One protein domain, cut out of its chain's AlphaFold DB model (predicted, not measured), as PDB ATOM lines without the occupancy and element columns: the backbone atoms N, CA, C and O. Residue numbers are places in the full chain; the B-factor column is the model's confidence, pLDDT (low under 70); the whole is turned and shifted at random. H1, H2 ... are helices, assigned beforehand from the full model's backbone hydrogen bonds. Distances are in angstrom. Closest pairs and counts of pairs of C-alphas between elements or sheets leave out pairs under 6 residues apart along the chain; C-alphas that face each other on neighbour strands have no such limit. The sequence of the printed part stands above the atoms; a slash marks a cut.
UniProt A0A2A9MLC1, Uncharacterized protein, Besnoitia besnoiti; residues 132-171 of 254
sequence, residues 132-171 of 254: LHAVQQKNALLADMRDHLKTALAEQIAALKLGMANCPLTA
ATOM      1  N   LEU A 132     -29.047   0.428 -42.215       68.62
ATOM      2  CA  LEU A 132     -27.835  -0.121 -42.832       68.62
ATOM      3  C   LEU A 132     -27.090  -1.052 -41.863       68.62
ATOM      4  O   LEU A 132     -26.625  -2.116 -42.274       68.62
ATOM      5  N   HIS A 133     -27.080  -0.718 -40.568       71.38
ATOM      6  CA  HIS A 133     -26.573  -1.601 -39.513       71.38
ATOM      7  C   HIS A 133     -27.394  -2.892 -39.398       71.38
ATOM      8  O   HIS A 133     -26.820  -3.979 -39.326       71.38
ATOM      9  N   ALA A 134     -28.726  -2.797 -39.460       74.06
ATOM     10  CA  ALA A 134     -29.601  -3.971 -39.437       74.06
ATOM     11  C   ALA A 134     -29.377  -4.891 -40.654       74.06
ATOM     12  O   ALA A 134     -29.361  -6.116 -40.525       74.06
ATOM     13  N   VAL A 135     -29.146  -4.315 -41.840       78.31
ATOM     14  CA  VAL A 135     -28.829  -5.085 -43.054       78.31
ATOM     15  C   VAL A 135     -27.447  -5.737 -42.961       78.31
ATOM     16  O   VAL A 135     -27.306  -6.901 -43.332       78.31
ATOM     17  N   GLN A 136     -26.438  -5.044 -42.425       82.19
ATOM     18  CA  GLN A 136     -25.110  -5.627 -42.211       82.19
ATOM     19  C   GLN A 136     -25.140  -6.778 -41.198       82.19
ATOM     20  O   GLN A 136     -24.579  -7.835 -41.476       82.19
ATOM     21  N   GLN A 137     -25.851  -6.624 -40.078       83.19
ATOM     22  CA  GLN A 137     -26.023  -7.691 -39.085       83.19
ATOM     23  C   GLN A 137     -26.747  -8.905 -39.671       83.19
ATOM     24  O   GLN A 137     -26.314 -10.041 -39.477       83.19
ATOM     25  N   LYS A 138     -27.807  -8.682 -40.456       84.12
ATOM     26  CA  LYS A 138     -28.511  -9.762 -41.156       84.12
ATOM     27  C   LYS A 138     -27.598 -10.478 -42.155       84.12
ATOM     28  O   LYS A 138     -27.619 -11.704 -42.226       84.12
ATOM     29  N   ASN A 139     -26.791  -9.743 -42.915       87.50
ATOM     30  CA  ASN A 139     -25.860 -10.339 -43.872       87.50
ATOM     31  C   ASN A 139     -24.750 -11.138 -43.177       87.50
ATOM     32  O   ASN A 139     -24.391 -12.203 -43.672       87.50
ATOM     33  N   ALA A 140     -24.260 -10.669 -42.027       83.94
ATOM     34  CA  ALA A 140     -23.300 -11.402 -41.205       83.94
ATOM     35  C   ALA A 140     -23.901 -12.709 -40.666       83.94
ATOM     36  O   ALA A 140     -23.293 -13.763 -40.819       83.94
ATOM     37  N   LEU A 141     -25.132 -12.671 -40.148       87.56
ATOM     38  CA  LEU A 141     -25.842 -13.868 -39.687       87.56
ATOM     39  C   LEU A 141     -26.077 -14.874 -40.824       87.56
ATOM     40  O   LEU A 141     -25.887 -16.073 -40.654       87.56
ATOM     41  N   LEU A 142     -26.478 -14.400 -42.006       87.31
ATOM     42  CA  LEU A 142     -26.681 -15.268 -43.169       87.31
ATOM     43  C   LEU A 142     -25.369 -15.855 -43.703       87.31
ATOM     44  O   LEU A 142     -25.387 -16.937 -44.290       87.31
ATOM     45  N   ALA A 143     -24.248 -15.149 -43.557       86.06
ATOM     46  CA  ALA A 143     -22.932 -15.689 -43.875       86.06
ATOM     47  C   ALA A 143     -22.538 -16.779 -42.870       86.06
ATOM     48  O   ALA A 143     -22.182 -17.874 -43.291       86.06
ATOM     49  N   ASP A 144     -22.730 -16.524 -41.578       88.94
ATOM     50  CA  ASP A 144     -22.441 -17.474 -40.503       88.94
ATOM     51  C   ASP A 144     -23.278 -18.758 -40.623       88.94
ATOM     52  O   ASP A 144     -22.739 -19.862 -40.677       88.94
ATOM     53  N   MET A 145     -24.594 -18.634 -40.829       85.56
ATOM     54  CA  MET A 145     -25.467 -19.787 -41.080       85.56
ATOM     55  C   MET A 145     -25.049 -20.579 -42.321       85.56
ATOM     56  O   MET A 145     -25.111 -21.808 -42.332       85.56
ATOM     57  N   ARG A 146     -24.641 -19.887 -43.390       88.19
ATOM     58  CA  ARG A 146     -24.184 -20.537 -44.622       88.19
ATOM     59  C   ARG A 146     -22.904 -21.318 -44.377       88.19
ATOM     60  O   ARG A 146     -22.777 -22.426 -44.890       88.19
ATOM     61  N   ASP A 147     -21.970 -20.750 -43.631       88.31
ATOM     62  CA  ASP A 147     -20.714 -21.418 -43.339       88.31
ATOM     63  C   ASP A 147     -20.933 -22.590 -42.383       88.31
ATOM     64  O   ASP A 147     -20.427 -23.667 -42.673       88.31
ATOM     65  N   HIS A 148     -21.811 -22.462 -41.383       85.69
ATOM     66  CA  HIS A 148     -22.200 -23.570 -40.507       85.69
ATOM     67  C   HIS A 148     -22.867 -24.729 -41.269       85.69
ATOM     68  O   HIS A 148     -22.558 -25.899 -41.042       85.69
ATOM     69  N   LEU A 149     -23.741 -24.424 -42.236       84.81
ATOM     70  CA  LEU A 149     -24.342 -25.438 -43.108       84.81
ATOM     71  C   LEU A 149     -23.305 -26.119 -44.009       84.81
ATOM     72  O   LEU A 149     -23.399 -27.323 -44.246       84.81
ATOM     73  N   LYS A 150     -22.310 -25.377 -44.508       88.31
ATOM     74  CA  LYS A 150     -21.219 -25.962 -45.299       88.31
ATOM     75  C   LYS A 150     -20.354 -26.895 -44.458       88.31
ATOM     76  O   LYS A 150     -20.024 -27.973 -44.948       88.31
ATOM     77  N   THR A 151     -19.992 -26.517 -43.230       85.31
ATOM     78  CA  THR A 151     -19.220 -27.394 -42.336       85.31
ATOM     79  C   THR A 151     -20.017 -28.633 -41.965       85.31
ATOM     80  O   THR A 151     -19.503 -29.734 -42.137       85.31
ATOM     81  N   ALA A 152     -21.289 -28.487 -41.588       82.88
ATOM     82  CA  ALA A 152     -22.151 -29.628 -41.280       82.88
ATOM     83  C   ALA A 152     -22.287 -30.595 -42.473       82.88
ATOM     84  O   ALA A 152     -22.214 -31.812 -42.309       82.88
ATOM     85  N   LEU A 153     -22.428 -30.071 -43.695       83.62
ATOM     86  CA  LEU A 153     -22.468 -30.895 -44.903       83.62
ATOM     87  C   LEU A 153     -21.126 -31.597 -45.160       83.62
ATOM     88  O   LEU A 153     -21.105 -32.779 -45.504       83.62
ATOM     89  N   ALA A 154     -20.005 -30.894 -44.990       83.88
ATOM     90  CA  ALA A 154     -18.676 -31.473 -45.156       83.88
ATOM     91  C   ALA A 154     -18.420 -32.606 -44.148       83.88
ATOM     92  O   ALA A 154     -17.899 -33.654 -44.529       83.88
ATOM     93  N   GLU A 155     -18.848 -32.434 -42.896       84.12
ATOM     94  CA  GLU A 155     -18.773 -33.456 -41.849       84.12
ATOM     95  C   GLU A 155     -19.648 -34.669 -42.169       84.12
ATOM     96  O   GLU A 155     -19.184 -35.804 -42.063       84.12
ATOM     97  N   GLN A 156     -20.878 -34.461 -42.650       79.94
ATOM     98  CA  GLN A 156     -21.747 -35.561 -43.081       79.94
ATOM     99  C   GLN A 156     -21.156 -36.332 -44.265       79.94
ATOM    100  O   GLN A 156     -21.197 -37.562 -44.283       79.94
ATOM    101  N   ILE A 157     -20.554 -35.637 -45.235       77.19
ATOM    102  CA  ILE A 157     -19.860 -36.275 -46.362       77.19
ATOM    103  C   ILE A 157     -18.638 -37.058 -45.868       77.19
ATOM    104  O   ILE A 157     -18.386 -38.161 -46.353       77.19
ATOM    105  N   ALA A 158     -17.878 -36.524 -44.911       77.00
ATOM    106  CA  ALA A 158     -16.728 -37.213 -44.333       77.00
ATOM    107  C   ALA A 158     -17.149 -38.470 -43.555       77.00
ATOM    108  O   ALA A 158     -16.568 -39.536 -43.760       77.00
ATOM    109  N   ALA A 159     -18.203 -38.380 -42.741       72.00
ATOM    110  CA  ALA A 159     -18.776 -39.512 -42.020       72.00
ATOM    111  C   ALA A 159     -19.320 -40.582 -42.977       72.00
ATOM    112  O   ALA A 159     -19.077 -41.772 -42.775       72.00
ATOM    113  N   LEU A 160     -19.981 -40.171 -44.065       72.75
ATOM    114  CA  LEU A 160     -20.453 -41.083 -45.105       72.75
ATOM    115  C   LEU A 160     -19.283 -41.778 -45.811       72.75
ATOM    116  O   LEU A 160     -19.313 -42.992 -45.981       72.75
ATOM    117  N   LYS A 161     -18.226 -41.041 -46.176       74.00
ATOM    118  CA  LYS A 161     -17.014 -41.613 -46.785       74.00
ATOM    119  C   LYS A 161     -16.339 -42.626 -45.864       74.00
ATOM    120  O   LYS A 161     -15.942 -43.689 -46.331       74.00
ATOM    121  N   LEU A 162     -16.244 -42.321 -44.571       73.88
ATOM    122  CA  LEU A 162     -15.681 -43.232 -43.577       73.88
ATOM    123  C   LEU A 162     -16.558 -44.482 -43.403       73.88
ATOM    124  O   LEU A 162     -16.044 -45.599 -43.373       73.88
ATOM    125  N   GLY A 163     -17.883 -44.314 -43.376       69.88
ATOM    126  CA  GLY A 163     -18.838 -45.423 -43.352       69.88
ATOM    127  C   GLY A 163     -18.757 -46.309 -44.599       69.88
ATOM    128  O   GLY A 163     -18.789 -47.529 -44.491       69.88
ATOM    129  N   MET A 164     -18.574 -45.714 -45.781       70.94
ATOM    130  CA  MET A 164     -18.395 -46.447 -47.038       70.94
ATOM    131  C   MET A 164     -17.048 -47.173 -47.125       70.94
ATOM    132  O   MET A 164     -16.984 -48.250 -47.717       70.94
ATOM    133  N   ALA A 165     -15.987 -46.615 -46.538       65.75
ATOM    134  CA  ALA A 165     -14.671 -47.255 -46.477       65.75
ATOM    135  C   ALA A 165     -14.666 -48.492 -45.562       65.75
ATOM    136  O   ALA A 165     -13.966 -49.461 -45.844       65.75
ATOM    137  N   ASN A 166     -15.487 -48.488 -44.510       64.38
ATOM    138  CA  ASN A 166     -15.595 -49.595 -43.555       64.38
ATOM    139  C   ASN A 166     -16.582 -50.696 -43.986       64.38
ATOM    140  O   ASN A 166     -16.702 -51.714 -43.305       64.38
ATOM    141  N   CYS A 167     -17.269 -50.526 -45.118       49.94
ATOM    142  CA  CYS A 167     -18.172 -51.523 -45.684       49.94
ATOM    143  C   CYS A 167     -17.483 -52.253 -46.860       49.94
ATOM    144  O   CYS A 167     -17.329 -51.674 -47.939       49.94
ATOM    145  N   PRO A 168     -17.101 -53.539 -46.721       53.00
ATOM    146  CA  PRO A 168     -16.419 -54.283 -47.790       53.00
ATOM    147  C   PRO A 168     -17.284 -54.491 -49.050       53.00
ATOM    148  O   PRO A 168     -16.749 -54.729 -50.129       53.00
ATOM    149  N   LEU A 169     -18.610 -54.331 -48.949       51.66
ATOM    150  CA  LEU A 169     -19.545 -54.392 -50.083       51.66
ATOM    151  C   LEU A 169     -19.556 -53.113 -50.946       51.66
ATOM    152  O   LEU A 169     -19.917 -53.172 -52.120       51.66
ATOM    153  N   THR A 170     -19.130 -51.959 -50.416       51.06
ATOM    154  CA  THR A 170     -19.112 -50.684 -51.160       51.06
ATOM    155  C   THR A 170     -17.824 -50.444 -51.939       51.06
ATOM    156  O   THR A 170     -17.868 -49.752 -52.952       51.06
ATOM    157  N   ALA A 171     -16.696 -51.045 -51.555       44.75
ATOM    158  CA  ALA A 171     -15.447 -50.912 -52.314       44.75
ATOM    159  C   ALA A 171     -15.559 -51.506 -53.734       44.75
ATOM    160  O   ALA A 171     -15.080 -50.907 -54.697       44.75
TER     161      ALA A 171
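What this domain is: This is residues 132 to 171 of the 254 residues of an uncharacterized protein of Besnoitia besnoiti (UniProt A0A2A9MLC1). One long, straight helix, H1, makes nearly the whole length of a thin rod, and a tiny helical turn, H2, folds back at its far end. The printed part has 40 residues with two named helices, H1 then H2, and no named strand; its class is all helix. It is extended, with a radius of gyration of the C-alphas of 17.1 A and spans of 56 by 8 by 6 A.

Where its parts are: Find C-alpha 132 at (-27.835, -0.121, -42.832); from there H1, residues 132 to 165, runs 49.1 A to C-alpha 165 at (-14.671, -47.255, -46.477). H2, residues 168 to 171, ends at C-alpha 171, at (-15.447, -50.912, -52.314).

How they stand to each other: Look along H1's backbone: every O i to N i+4 pair is within hydrogen-bond range. H2 is too short for such a pair, and its one O i to N i+3 pair is not within range. A tight link of 2 residues joins them. H1, with residues 164 to 165 alone, and H2 only just touch, only at the corner by their link, with 3 pairs of C-alphas within 8 A; the closest C-alphas, of Met 164 and Thr 170, are 6.0 A apart.

The domain as a whole: The two C-alphas farthest apart, of Leu 132 and Pro 168, are 55.6 A apart. The printed part has no cut. In the B-factor column, find pLDDT under 70 at residues 132, 163 and 165 to 171; the mean of the printed part is 76.3.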